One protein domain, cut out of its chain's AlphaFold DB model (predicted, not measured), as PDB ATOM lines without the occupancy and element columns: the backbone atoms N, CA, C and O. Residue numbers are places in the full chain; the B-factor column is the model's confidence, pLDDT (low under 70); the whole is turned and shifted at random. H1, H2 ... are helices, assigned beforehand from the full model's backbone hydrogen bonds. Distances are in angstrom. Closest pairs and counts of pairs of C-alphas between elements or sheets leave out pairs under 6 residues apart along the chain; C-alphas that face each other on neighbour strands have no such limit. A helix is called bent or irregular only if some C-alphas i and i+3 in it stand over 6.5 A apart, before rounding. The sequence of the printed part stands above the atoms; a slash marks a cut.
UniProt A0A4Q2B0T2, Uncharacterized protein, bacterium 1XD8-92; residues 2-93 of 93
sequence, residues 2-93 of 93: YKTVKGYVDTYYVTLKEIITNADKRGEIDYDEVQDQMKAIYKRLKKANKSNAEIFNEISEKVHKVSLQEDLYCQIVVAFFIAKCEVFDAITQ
ATOM      1  N   TYR A   2     -50.853  38.012 -37.815       39.12
ATOM      2  CA  TYR A   2     -51.441  37.068 -36.839       39.12
ATOM      3  C   TYR A   2     -52.192  35.855 -37.431       39.12
ATOM      4  O   TYR A   2     -52.152  34.780 -36.847       39.12
ATOM      5  N   LYS A   3     -52.855  35.977 -38.592       37.59
ATOM      6  CA  LYS A   3     -53.623  34.857 -39.182       37.59
ATOM      7  C   LYS A   3     -52.746  33.708 -39.690       37.59
ATOM      8  O   LYS A   3     -53.121  32.553 -39.546       37.59
ATOM      9  N   THR A   4     -51.584  34.021 -40.258       44.84
ATOM     10  CA  THR A   4     -50.682  33.018 -40.834       44.84
ATOM     11  C   THR A   4     -49.990  32.223 -39.733       44.84
ATOM     12  O   THR A   4     -50.004  31.001 -39.773       44.84
ATOM     13  N   VAL A   5     -49.495  32.903 -38.692       44.66
ATOM     14  CA  VAL A   5     -48.926  32.249 -37.500       44.66
ATOM     15  C   VAL A   5     -49.973  31.374 -36.815       44.66
ATOM     16  O   VAL A   5     -49.667  30.246 -36.462       44.66
ATOM     17  N   LYS A   6     -51.226  31.833 -36.711       47.38
ATOM     18  CA  LYS A   6     -52.315  31.036 -36.134       47.38
ATOM     19  C   LYS A   6     -52.643  29.789 -36.963       47.38
ATOM     20  O   LYS A   6     -52.834  28.737 -36.383       47.38
ATOM     21  N   GLY A   7     -52.624  29.877 -38.295       49.47
ATOM     22  CA  GLY A   7     -52.822  28.717 -39.176       49.47
ATOM     23  C   GLY A   7     -51.687  27.689 -39.104       49.47
ATOM     24  O   GLY A   7     -51.955  26.489 -39.105       49.47
ATOM     25  N   TYR A   8     -50.436  28.143 -38.979       48.78
ATOM     26  CA  TYR A   8     -49.291  27.264 -38.715       48.78
ATOM     27  C   TYR A   8     -49.368  26.661 -37.311       48.78
ATOM     28  O   TYR A   8     -49.197  25.462 -37.158       48.78
ATOM     29  N   VAL A   9     -49.701  27.445 -36.287       51.81
ATOM     30  CA  VAL A   9     -49.905  26.900 -34.944       51.81
ATOM     31  C   VAL A   9     -51.049  25.893 -34.972       51.81
ATOM     32  O   VAL A   9     -50.794  24.758 -34.647       51.81
ATOM     33  N   ASP A  10     -52.244  26.190 -35.472       56.19
ATOM     34  CA  ASP A  10     -53.365  25.232 -35.470       56.19
ATOM     35  C   ASP A  10     -53.063  23.939 -36.255       56.19
ATOM     36  O   ASP A  10     -53.380  22.843 -35.791       56.19
ATOM     37  N   THR A  11     -52.392  24.045 -37.408       55.91
ATOM     38  CA  THR A  11     -52.056  22.877 -38.245       55.91
ATOM     39  C   THR A  11     -50.943  22.031 -37.628       55.91
ATOM     40  O   THR A  11     -51.000  20.804 -37.668       55.91
ATOM     41  N   TYR A  12     -49.929  22.666 -37.036       58.50
ATOM     42  CA  TYR A  12     -48.793  21.960 -36.452       58.50
ATOM     43  C   TYR A  12     -49.018  21.621 -34.976       58.50
ATOM     44  O   TYR A  12     -48.378  20.711 -34.484       58.50
ATOM     45  N   TYR A  13     -49.943  22.267 -34.267       63.56
ATOM     46  CA  TYR A  13     -50.217  22.049 -32.843       63.56
ATOM     47  C   TYR A  13     -50.799  20.664 -32.602       63.56
ATOM     48  O   TYR A  13     -50.390  20.005 -31.653       63.56
ATOM     49  N   VAL A  14     -51.709  20.196 -33.464       66.94
ATOM     50  CA  VAL A  14     -52.252  18.832 -33.369       66.94
ATOM     51  C   VAL A  14     -51.146  17.811 -33.622       66.94
ATOM     52  O   VAL A  14     -50.889  16.972 -32.764       66.94
ATOM     53  N   THR A  15     -50.419  17.956 -34.730       68.88
ATOM     54  CA  THR A  15     -49.323  17.054 -35.109       68.88
ATOM     55  C   THR A  15     -48.187  17.055 -34.081       68.88
ATOM     56  O   THR A  15     -47.701  16.000 -33.695       68.88
ATOM     57  N   LEU A  16     -47.781  18.220 -33.569       71.25
ATOM     58  CA  LEU A  16     -46.764  18.353 -32.521       71.25
ATOM     59  C   LEU A  16     -47.232  17.741 -31.216       71.25
ATOM     60  O   LEU A  16     -46.470  17.031 -30.571       71.25
ATOM     61  N   LYS A  17     -48.482  18.000 -30.824       71.31
ATOM     62  CA  LYS A  17     -49.055  17.404 -29.624       71.31
ATOM     63  C   LYS A  17     -49.073  15.883 -29.749       71.31
ATOM     64  O   LYS A  17     -48.723  15.217 -28.783       71.31
ATOM     65  N   GLU A  18     -49.411  15.337 -30.914       75.56
ATOM     66  CA  GLU A  18     -49.341  13.897 -31.177       75.56
ATOM     67  C   GLU A  18     -47.909  13.364 -31.137       75.56
ATOM     68  O   GLU A  18     -47.671  12.360 -30.473       75.56
ATOM     69  N   ILE A  19     -46.945  14.030 -31.778       75.44
ATOM     70  CA  ILE A  19     -45.526  13.631 -31.760       75.44
ATOM     71  C   ILE A  19     -44.999  13.594 -30.326       75.44
ATOM     72  O   ILE A  19     -44.436  12.585 -29.907       75.44
ATOM     73  N   ILE A  20     -45.225  14.668 -29.571       73.06
ATOM     74  CA  ILE A  20     -44.776  14.809 -28.187       73.06
ATOM     75  C   ILE A  20     -45.469  13.772 -27.290       73.06
ATOM     76  O   ILE A  20     -44.800  13.080 -26.534       73.06
ATOM     77  N   THR A  21     -46.786  13.579 -27.428       75.12
ATOM     78  CA  THR A  21     -47.532  12.556 -26.665       75.12
ATOM     79  C   THR A  21     -47.067  11.141 -27.011       75.12
ATOM     80  O   THR A  21     -47.037  10.263 -26.156       75.12
ATOM     81  N   ASN A  22     -46.723  10.883 -28.273       77.62
ATOM     82  CA  ASN A  22     -46.226   9.579 -28.690       77.62
ATOM     83  C   ASN A  22     -44.801   9.332 -28.183       77.62
ATOM     84  O   ASN A  22     -44.507   8.208 -27.795       77.62
ATOM     85  N   ALA A  23     -43.939  10.351 -28.157       75.81
ATOM     86  CA  ALA A  23     -42.609  10.253 -27.557       75.81
ATOM     87  C   ALA A  23     -42.692  10.009 -26.038       75.81
ATOM     88  O   ALA A  23     -41.988   9.144 -25.522       75.81
ATOM     89  N   ASP A  24     -43.622  10.680 -25.355       75.31
ATOM     90  CA  ASP A  24     -43.929  10.472 -23.934       75.31
ATOM     91  C   ASP A  24     -44.417   9.040 -23.656       75.31
ATOM     92  O   ASP A  24     -43.853   8.318 -22.837       75.31
ATOM     93  N   LYS A  25     -45.368   8.537 -24.456       79.62
ATOM     94  CA  LYS A  25     -45.834   7.137 -24.381       79.62
ATOM     95  C   LYS A  25     -44.744   6.100 -24.657       79.62
ATOM     96  O   LYS A  25     -44.851   4.976 -24.173       79.62
ATOM     97  N   ARG A  26     -43.740   6.441 -25.470       81.00
ATOM     98  CA  ARG A  26     -42.574   5.585 -25.735       81.00
ATOM     99  C   ARG A  26     -41.509   5.684 -24.636       81.00
ATOM    100  O   ARG A  26     -40.562   4.905 -24.669       81.00
ATOM    101  N   GLY A  27     -41.670   6.590 -23.668       76.50
ATOM    102  CA  GLY A  27     -40.694   6.852 -22.609       76.50
ATOM    103  C   GLY A  27     -39.426   7.548 -23.109       76.50
ATOM    104  O   GLY A  27     -38.397   7.488 -22.444       76.50
ATOM    105  N   GLU A  28     -39.473   8.164 -24.295       76.50
ATOM    106  CA  GLU A  28     -38.336   8.875 -24.899       76.50
ATOM    107  C   GLU A  28     -38.158  10.275 -24.301       76.50
ATOM    108  O   GLU A  28     -37.045  10.796 -24.258       76.50
ATOM    109  N   ILE A  29     -39.258  10.879 -23.852       76.00
ATOM    110  CA  ILE A  29     -39.297  12.173 -23.172       76.00
ATOM    111  C   ILE A  29     -40.276  12.091 -22.001       76.00
ATOM    112  O   ILE A  29     -41.221  11.313 -22.060       76.00
ATOM    113  N   ASP A  30     -40.083  12.926 -20.987       80.06
ATOM    114  CA  ASP A  30     -41.114  13.235 -19.995       80.06
ATOM    115  C   ASP A  30     -41.770  14.559 -20.409       80.06
ATOM    116  O   ASP A  30     -41.129  15.619 -20.402       80.06
ATOM    117  N   TYR A  31     -43.026  14.504 -20.864       75.12
ATOM    118  CA  TYR A  31     -43.706  15.700 -21.362       75.12
ATOM    119  C   TYR A  31     -43.879  16.777 -20.287       75.12
ATOM    120  O   TYR A  31     -43.719  17.966 -20.590       75.12
ATOM    121  N   ASP A  32     -44.204  16.379 -19.057       78.62
ATOM    122  CA  ASP A  32     -44.419  17.314 -17.956       78.62
ATOM    123  C   ASP A  32     -43.095  17.981 -17.568       78.62
ATOM    124  O   ASP A  32     -43.047  19.210 -17.436       78.62
ATOM    125  N   GLU A  33     -41.997  17.222 -17.523       81.19
ATOM    126  CA  GLU A  33     -40.665  17.772 -17.267       81.19
ATOM    127  C   GLU A  33     -40.240  18.762 -18.363       81.19
ATOM    128  O   GLU A  33     -39.809  19.882 -18.067       81.19
ATOM    129  N   VAL A  34     -40.399  18.397 -19.641       78.69
ATOM    130  CA  VAL A  34     -40.065  19.280 -20.773       78.69
ATOM    131  C   VAL A  34     -40.893  20.561 -20.712       78.69
ATOM    132  O   VAL A  34     -40.367  21.660 -20.909       78.69
ATOM    133  N   GLN A  35     -42.184  20.445 -20.413       76.44
ATOM    134  CA  GLN A  35     -43.070  21.592 -20.291       76.44
ATOM    135  C   GLN A  35     -42.659  22.517 -19.141       76.44
ATOM    136  O   GLN A  35     -42.626  23.738 -19.327       76.44
ATOM    137  N   ASP A  36     -42.313  21.963 -17.982       83.31
ATOM    138  CA  ASP A  36     -41.876  22.738 -16.824       83.31
ATOM    139  C   ASP A  36     -40.526  23.418 -17.066       83.31
ATOM    140  O   ASP A  36     -40.375  24.607 -16.757       83.31
ATOM    141  N   GLN A  37     -39.578  22.734 -17.712       81.88
ATOM    142  CA  GLN A  37     -38.308  23.333 -18.126       81.88
ATOM    143  C   GLN A  37     -38.528  24.492 -19.107       81.88
ATOM    144  O   GLN A  37     -37.973  25.581 -18.913       81.88
ATOM    145  N   MET A  38     -39.378  24.312 -20.124       80.88
ATOM    146  CA  MET A  38     -39.705  25.370 -21.088       80.88
ATOM    147  C   MET A  38     -40.367  26.568 -20.407       80.88
ATOM    148  O   MET A  38     -39.970  27.715 -20.637       80.88
ATOM    149  N   LYS A  39     -41.323  26.320 -19.506       83.56
ATOM    150  CA  LYS A  39     -42.008  27.366 -18.735       83.56
ATOM    151  C   LYS A  39     -41.044  28.114 -17.816       83.56
ATOM    152  O   LYS A  39     -41.132  29.339 -17.700       83.56
ATOM    153  N   ALA A  40     -40.110  27.411 -17.178       87.38
ATOM    154  CA  ALA A  40     -39.088  28.011 -16.328       87.38
ATOM    155  C   ALA A  40     -38.144  28.917 -17.131       87.38
ATOM    156  O   ALA A  40     -37.878  30.048 -16.710       87.38
ATOM    157  N   ILE A  41     -37.687  28.466 -18.307       85.44
ATOM    158  CA  ILE A  41     -36.837  29.270 -19.194       85.44
ATOM    159  C   ILE A  41     -37.604  30.502 -19.686       85.44
ATOM    160  O   ILE A  41     -37.109  31.616 -19.522       85.44
ATOM    161  N   TYR A  42     -38.831  30.332 -20.189       85.44
ATOM    162  CA  TYR A  42     -39.683  31.439 -20.637       85.44
ATOM    163  C   TYR A  42     -39.851  32.503 -19.543       85.44
ATOM    164  O   TYR A  42     -39.553  33.678 -19.759       85.44
ATOM    165  N   LYS A  43     -40.239  32.092 -18.328       86.25
ATOM    166  CA  LYS A  43     -40.399  33.004 -17.183       86.25
ATOM    167  C   LYS A  43     -39.099  33.718 -16.823       86.25
ATOM    168  O   LYS A  43     -39.131  34.905 -16.499       86.25
ATOM    169  N   ARG A  44     -37.961  33.018 -16.860       89.69
ATOM    170  CA  ARG A  44     -36.645  33.607 -16.573       89.69
ATOM    171  C   ARG A  44     -36.295  34.697 -17.584       89.69
ATOM    172  O   ARG A  44     -35.843  35.763 -17.179       89.69
ATOM    173  N   LEU A  45     -36.516  34.440 -18.871       87.50
ATOM    174  CA  LEU A  45     -36.187  35.386 -19.937       87.50
ATOM    175  C   LEU A  45     -37.155  36.575 -19.974       87.50
ATOM    176  O   LEU A  45     -36.717  37.712 -20.132       87.50
ATOM    177  N   LYS A  46     -38.444  36.345 -19.707       85.06
ATOM    178  CA  LYS A  46     -39.440  37.415 -19.568       85.06
ATOM    179  C   LYS A  46     -39.135  38.335 -18.380       85.06
ATOM    180  O   LYS A  46     -39.191  39.550 -18.518       85.06
ATOM    181  N   LYS A  47     -38.708  37.776 -17.238       88.56
ATOM    182  CA  LYS A  47     -38.209  38.560 -16.087       88.56
ATOM    183  C   LYS A  47     -36.948  39.368 -16.401       88.56
ATOM    184  O   LYS A  47     -36.718  40.386 -15.761       88.56
ATOM    185  N   ALA A  48     -36.148  38.931 -17.370       91.69
ATOM    186  CA  ALA A  48     -34.984  39.669 -17.854       91.69
ATOM    187  C   ALA A  48     -35.346  40.771 -18.875       91.69
ATOM    188  O   ALA A  48     -34.445  41.326 -19.496       91.69
ATOM    189  N   ASN A  49     -36.638  41.090 -19.053       88.62
ATOM    190  CA  ASN A  49     -37.157  42.052 -20.035       88.62
ATOM    191  C   ASN A  49     -36.771  41.738 -21.490       88.62
ATOM    192  O   ASN A  49     -36.720  42.643 -22.323       88.62
ATOM    193  N   LYS A  50     -36.522  40.463 -21.815       87.00
ATOM    194  CA  LYS A  50     -36.309  40.055 -23.206       87.00
ATOM    195  C   LYS A  50     -37.610  40.129 -23.994       87.00
ATOM    196  O   LYS A  50     -38.678  39.775 -23.491       87.00
ATOM    197  N   SER A  51     -37.506  40.552 -25.247       83.31
ATOM    198  CA  SER A  51     -38.623  40.524 -26.189       83.31
ATOM    199  C   SER A  51     -39.010  39.088 -26.548       83.31
ATOM    200  O   SER A  51     -38.187  38.174 -26.502       83.31
ATOM    201  N   ASN A  52     -40.255  38.877 -26.979       76.12
ATOM    202  CA  ASN A  52     -40.725  37.553 -27.406       76.12
ATOM    203  C   ASN A  52     -39.857  36.930 -28.516       76.12
ATOM    204  O   ASN A  52     -39.673  35.716 -28.533       76.12
ATOM    205  N   ALA A  53     -39.294  37.749 -29.411       79.44
ATOM    206  CA  ALA A  53     -38.395  37.286 -30.467       79.44
ATOM    207  C   ALA A  53     -37.050  36.788 -29.910       79.44
ATOM    208  O   ALA A  53     -36.545  35.754 -30.343       79.44
ATOM    209  N   GLU A  54     -36.489  37.482 -28.917       84.44
ATOM    210  CA  GLU A  54     -35.267  37.037 -28.239       84.44
ATOM    211  C   GLU A  54     -35.504  35.759 -27.435       84.44
ATOM    212  O   GLU A  54     -34.693  34.840 -27.499       84.44
ATOM    213  N   ILE A  55     -36.637  35.675 -26.730       85.75
ATOM    214  CA  ILE A  55     -37.044  34.471 -25.995       85.75
ATOM    215  C   ILE A  55     -37.168  33.282 -26.954       85.75
ATOM    216  O   ILE A  55     -36.637  32.207 -26.684       85.75
ATOM    217  N   PHE A  56     -37.839  33.480 -28.088       83.94
ATOM    218  CA  PHE A  56     -37.999  32.461 -29.119       83.94
ATOM    219  C   PHE A  56     -36.657  31.966 -29.663       83.94
ATOM    220  O   PHE A  56     -36.424  30.756 -29.695       83.94
ATOM    221  N   ASN A  57     -35.765  32.879 -30.049       84.00
ATOM    222  CA  ASN A  57     -34.461  32.515 -30.599       84.00
ATOM    223  C   ASN A  57     -33.604  31.764 -29.575       84.00
ATOM    224  O   ASN A  57     -33.031  30.727 -29.895       84.00
ATOM    225  N   GLU A  58     -33.562  32.240 -28.331       87.50
ATOM    226  CA  GLU A  58     -32.706  31.668 -27.290       87.50
ATOM    227  C   GLU A  58     -33.178  30.275 -26.848       87.50
ATOM    228  O   GLU A  58     -32.359  29.384 -26.614       87.50
ATOM    229  N   ILE A  59     -34.494  30.049 -26.774       84.69
ATOM    230  CA  ILE A  59     -35.040  28.714 -26.498       84.69
ATOM    231  C   ILE A  59     -34.827  27.794 -27.709       84.69
ATOM    232  O   ILE A  59     -34.414  26.651 -27.518       84.69
ATOM    233  N   SER A  60     -35.036  28.279 -28.938       83.69
ATOM    234  CA  SER A  60     -34.836  27.482 -30.164       83.69
ATOM    235  C   SER A  60     -33.394  27.009 -30.304       83.69
ATOM    236  O   SER A  60     -33.162  25.826 -30.531       83.69
ATOM    237  N   GLU A  61     -32.425  27.895 -30.071       85.19
ATOM    238  CA  GLU A  61     -31.002  27.552 -30.100       85.19
ATOM    239  C   GLU A  61     -30.653  26.512 -29.024       85.19
ATOM    240  O   GLU A  61     -29.862  25.594 -29.250       85.19
ATOM    241  N   LYS A  62     -31.269  26.618 -27.844       83.31
ATOM    242  CA  LYS A  62     -31.052  25.671 -26.749       83.31
ATOM    243  C   LYS A  62     -31.631  24.290 -27.064       83.31
ATOM    244  O   LYS A  62     -30.964  23.291 -26.806       83.31
ATOM    245  N   VAL A  63     -32.827  24.229 -27.652       80.75
ATOM    246  CA  VAL A  63     -33.444  22.975 -28.121       80.75
ATOM    247  C   VAL A  63     -32.629  22.362 -29.251       80.75
ATOM    248  O   VAL A  63     -32.383  21.158 -29.226       80.75
ATOM    249  N   HIS A  64     -32.152  23.169 -30.196       79.06
ATOM    250  CA  HIS A  64     -31.303  22.705 -31.289       79.06
ATOM    251  C   HIS A  64     -30.012  22.059 -30.768       79.06
ATOM    252  O   HIS A  64     -29.696  20.928 -31.127       79.06
ATOM    253  N   LYS A  65     -29.322  22.712 -29.823       78.44
ATOM    254  CA  LYS A  65     -28.091  22.179 -29.209       78.44
ATOM    255  C   LYS A  65     -28.293  20.865 -28.453       78.44
ATOM    256  O   LYS A  65     -27.376  20.052 -28.418       78.44
ATOM    257  N   VAL A  66     -29.451  20.671 -27.824       75.31
ATOM    258  CA  VAL A  66     -29.745  19.456 -27.042       75.31
ATOM    259  C   VAL A  66     -30.247  18.322 -27.931       75.31
ATOM    260  O   VAL A  66     -29.864  17.174 -27.739       75.31
ATOM    261  N   SER A  67     -31.109  18.633 -28.899       70.38
ATOM    262  CA  SER A  67     -31.785  17.633 -29.729       70.38
ATOM    263  C   SER A  67     -30.998  17.236 -30.979       70.38
ATOM    264  O   SER A  67     -31.262  16.172 -31.538       70.38
ATOM    265  N   LEU A  68     -30.064  18.088 -31.428       74.88
ATOM    266  CA  LEU A  68     -29.351  17.972 -32.707       74.88
ATOM    267  C   LEU A  68     -30.296  17.835 -33.923       74.88
ATOM    268  O   LEU A  68     -29.897  17.330 -34.969       74.88
ATOM    269  N   GLN A  69     -31.554  18.267 -33.782       75.00
ATOM    270  CA  GLN A  69     -32.567  18.259 -34.840       75.00
ATOM    271  C   GLN A  69     -32.453  19.506 -35.714       75.00
ATOM    272  O   GLN A  69     -31.889  20.512 -35.289       75.00
ATOM    273  N   GLU A  70     -33.035  19.487 -36.916       75.31
ATOM    274  CA  GLU A  70     -33.032  20.676 -37.774       75.31
ATOM    275  C   GLU A  70     -33.684  21.886 -37.085       75.31
ATOM    276  O   GLU A  70     -34.662  21.762 -36.335       75.31
ATOM    277  N   ASP A  71     -33.158  23.077 -37.381       72.69
ATOM    278  CA  ASP A  71     -33.612  24.343 -36.797       72.69
ATOM    279  C   ASP A  71     -35.116  24.559 -36.963       72.69
ATOM    280  O   ASP A  71     -35.781  25.026 -36.038       72.69
ATOM    281  N   LEU A  72     -35.674  24.172 -38.116       74.56
ATOM    282  CA  LEU A  72     -37.099  24.316 -38.406       74.56
ATOM    283  C   LEU A  72     -37.962  23.558 -37.388       74.56
ATOM    284  O   LEU A  72     -38.935  24.107 -36.872       74.56
ATOM    285  N   TYR A  73     -37.597  22.320 -37.052       74.00
ATOM    286  CA  TYR A  73     -38.341  21.522 -36.076       74.00
ATOM    287  C   TYR A  73     -38.212  22.097 -34.666       74.00
ATOM    288  O   TYR A  73     -39.204  22.180 -33.940       74.00
ATOM    289  N   CYS A  74     -37.017  22.566 -34.300       77.75
ATOM    290  CA  CYS A  74     -36.775  23.213 -33.011       77.75
ATOM    291  C   CYS A  74     -37.628  24.480 -32.860       77.75
ATOM    292  O   CYS A  74     -38.322  24.653 -31.858       77.75
ATOM    293  N   GLN A  75     -37.646  25.323 -33.891       78.31
ATOM    294  CA  GLN A  75     -38.449  26.542 -33.956       78.31
ATOM    295  C   GLN A  75     -39.949  26.260 -33.826       78.31
ATOM    296  O   GLN A  75     -40.650  26.952 -33.089       78.31
ATOM    297  N   ILE A  76     -40.447  25.225 -34.501       77.69
ATOM    298  CA  ILE A  76     -41.858  24.831 -34.441       77.69
ATOM    299  C   ILE A  76     -42.248  24.394 -33.015       77.69
ATOM    300  O   ILE A  76     -43.270  24.844 -32.488       77.69
ATOM    301  N   VAL A  77     -41.425  23.567 -32.361       78.25
ATOM    302  CA  VAL A  77     -41.652  23.125 -30.973       78.25
ATOM    303  C   VAL A  77     -41.636  24.317 -30.012       78.25
ATOM    304  O   VAL A  77     -42.520  24.457 -29.167       78.25
ATOM    305  N   VAL A  78     -40.669  25.222 -30.155       82.25
ATOM    306  CA  VAL A  78     -40.560  26.403 -29.289       82.25
ATOM    307  C   VAL A  78     -41.720  27.374 -29.497       82.25
ATOM    308  O   VAL A  78     -42.270  27.872 -28.514       82.25
ATOM    309  N   ALA A  79     -42.158  27.592 -30.740       80.69
ATOM    310  CA  ALA A  79     -43.347  28.390 -31.036       80.69
ATOM    311  C   ALA A  79     -44.593  27.826 -30.336       80.69
ATOM    312  O   ALA A  79     -45.356  28.585 -29.738       80.69
ATOM    313  N   PHE A  80     -44.768  26.501 -30.356       79.81
ATOM    314  CA  PHE A  80     -45.852  25.818 -29.650       79.81
ATOM    315  C   PHE A  80     -45.809  26.082 -28.137       79.81
ATOM    316  O   PHE A  80     -46.825  26.455 -27.544       79.81
ATOM    317  N   PHE A  81     -44.640  25.942 -27.505       78.81
ATOM    318  CA  PHE A  81     -44.500  26.153 -26.060       78.81
ATOM    319  C   PHE A  81     -44.679  27.616 -25.652       78.81
ATOM    320  O   PHE A  81     -45.350  27.889 -24.654       78.81
ATOM    321  N   ILE A  82     -44.127  28.558 -26.420       77.75
ATOM    322  CA  ILE A  82     -44.283  29.992 -26.154       77.75
ATOM    323  C   ILE A  82     -45.745  30.399 -26.308       77.75
ATOM    324  O   ILE A  82     -46.279  31.020 -25.394       77.75
ATOM    325  N   ALA A  83     -46.422  29.982 -27.383       74.12
ATOM    326  CA  ALA A  83     -47.846  30.257 -27.570       74.12
ATOM    327  C   ALA A  83     -48.683  29.714 -26.398       74.12
ATOM    328  O   ALA A  83     -49.565  30.404 -25.891       74.12
ATOM    329  N   LYS A  84     -48.368  28.509 -25.901       73.31
ATOM    330  CA  LYS A  84     -49.026  27.935 -24.718       73.31
ATOM    331  C   LYS A  84     -48.750  28.747 -23.443       73.31
ATOM    332  O   LYS A  84     -49.659  28.921 -22.634       73.31
ATOM    333  N   CYS A  85     -47.535  29.269 -23.269       72.69
ATOM    334  CA  CYS A  85     -47.176  30.135 -22.139       72.69
ATOM    335  C   CYS A  85     -47.854  31.509 -22.212       72.69
ATOM    336  O   CYS A  85     -48.315  32.004 -21.191       72.69
ATOM    337  N   GLU A  86     -47.956  32.109 -23.399       70.25
ATOM    338  CA  GLU A  86     -48.655  33.384 -23.601       70.25
ATOM    339  C   GLU A  86     -50.156  33.254 -23.354       70.25
ATOM    340  O   GLU A  86     -50.738  34.104 -22.686       70.25
ATOM    341  N   VAL A  87     -50.776  32.168 -23.829       63.44
ATOM    342  CA  VAL A  87     -52.178  31.854 -23.524       63.44
ATOM    343  C   VAL A  87     -52.365  31.651 -22.018       63.44
ATOM    344  O   VAL A  87     -53.314  32.180 -21.452       63.44
ATOM    345  N   PHE A  88     -51.451  30.946 -21.345       58.75
ATOM    346  CA  PHE A  88     -51.500  30.780 -19.890       58.75
ATOM    347  C   PHE A  88     -51.390  32.122 -19.146       58.75
ATOM    348  O   PHE A  88     -52.203  32.393 -18.263       58.75
ATOM    349  N   ASP A  89     -50.434  32.978 -19.515       61.00
ATOM    350  CA  ASP A  89     -50.270  34.311 -18.918       61.00
ATOM    351  C   ASP A  89     -51.505  35.197 -19.166       61.00
ATOM    352  O   ASP A  89     -51.946  35.883 -18.250       61.00
ATOM    353  N   ALA A  90     -52.103  35.142 -20.361       62.66
ATOM    354  CA  ALA A  90     -53.288  35.926 -20.715       62.66
ATOM    355  C   ALA A  90     -54.560  35.505 -19.956       62.66
ATOM    356  O   ALA A  90     -55.441  36.332 -19.750       62.66
ATOM    357  N   ILE A  91     -54.672  34.234 -19.552       58.81
ATOM    358  CA  ILE A  91     -55.806  33.720 -18.760       58.81
ATOM    359  C   ILE A  91     -55.583  33.939 -17.251       58.81
ATOM    360  O   ILE A  91     -56.536  33.941 -16.480       58.81
ATOM    361  N   THR A  92     -54.329  34.119 -16.819       57.69
ATOM    362  CA  THR A  92     -53.965  34.325 -15.402       57.69
ATOM    363  C   THR A  92     -53.958  35.818 -15.002       57.69
ATOM    364  O   THR A  92     -53.560  36.141 -13.883       57.69
ATOM    365  N   GLN A  93     -54.384  36.723 -15.895       44.94
ATOM    366  CA  GLN A  93     -54.555  38.163 -15.636       44.94
ATOM    367  C   GLN A  93     -55.983  38.539 -15.241       44.94
ATOM    368  O   GLN A  93     -56.933  37.962 -15.812       44.94
TER     369      GLN A  93
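Overview. This is residues 2 to 93 of the 93 residues of an uncharacterized protein of bacterium 1XD8-92 (UniProt A0A4Q2B0T2). What shape do the four helices make? H2 and H3 form a splayed hairpin, H4 crosses beneath this pair, and H1 crosses H4 on its other side, with its far end turning back to H2. What is the make-up? The printed part has 92 residues with four named helices, H1 to H4 in chain order, and no named strand, and the class is all helix. How large is it? It is compact, with a radius of gyration of the C-alphas of 13.1 A and spans of 36 by 28 by 26 A.

Arrangement. What does the first helix meet? H1, residues 2 to 25, has a kink of 35 degrees near residue 13; it is neither bent nor irregular, but only just: C-alphas 11 and 14 are 6.3 A apart. With residues 9 to 16 alone it touches H4, residues 71 to 91, about perpendicular at 77 degrees, the closest C-alphas being those of Tyr 13 and Phe 80, 6.6 A apart. It only just touches H2, residues 31 to 47, with 3 pairs of C-alphas within 8 A, the closest being Asp 24 and Tyr 31 at 5.8 A; the two are a hairpin at a steep tilt of 42 degrees, opposite ways. How do the later helices stand? H2 and H3, residues 52 to 67, are a hairpin at a steep tilt of 39 degrees, opposite ways, with closest C-alphas Leu 45 and Ile 55 at 6.2 A. H3 touches H4 at a steep tilt of 48 degrees, opposite ways, with closest C-alphas Ser 60 and Gln 75 at 5.3 A. H2 touches H4 about perpendicular at 73 degrees, with closest C-alphas Lys 39 and Cys 85 at 6.8 A, while H1 and H3 are apart. Are the backbones in order? Every O i to N i+4 pair is within hydrogen-bond range in H2, H3 and H4, and 18 of 20 are in H1.

Along the chain. Where does the first helix run? H1 begins at C-alpha 2, (-51.441, 37.068, -36.839), and is 32.9 A long. How long are the others? H2 measures 24.1 A, H3 22.0 A and H4 30.1 A, with H4 ending at C-alpha 91, (-55.806, 33.720, -18.760).

Size, cuts and confidence. Is anything cut or long? The printed part has no cut, and the three links are tight. Where is confidence low? The pLDDT is under 70 in residues 2 to 15 and 87 to 93; residues 87 to 93, of which 87 to 91 belong to H4, also stand free.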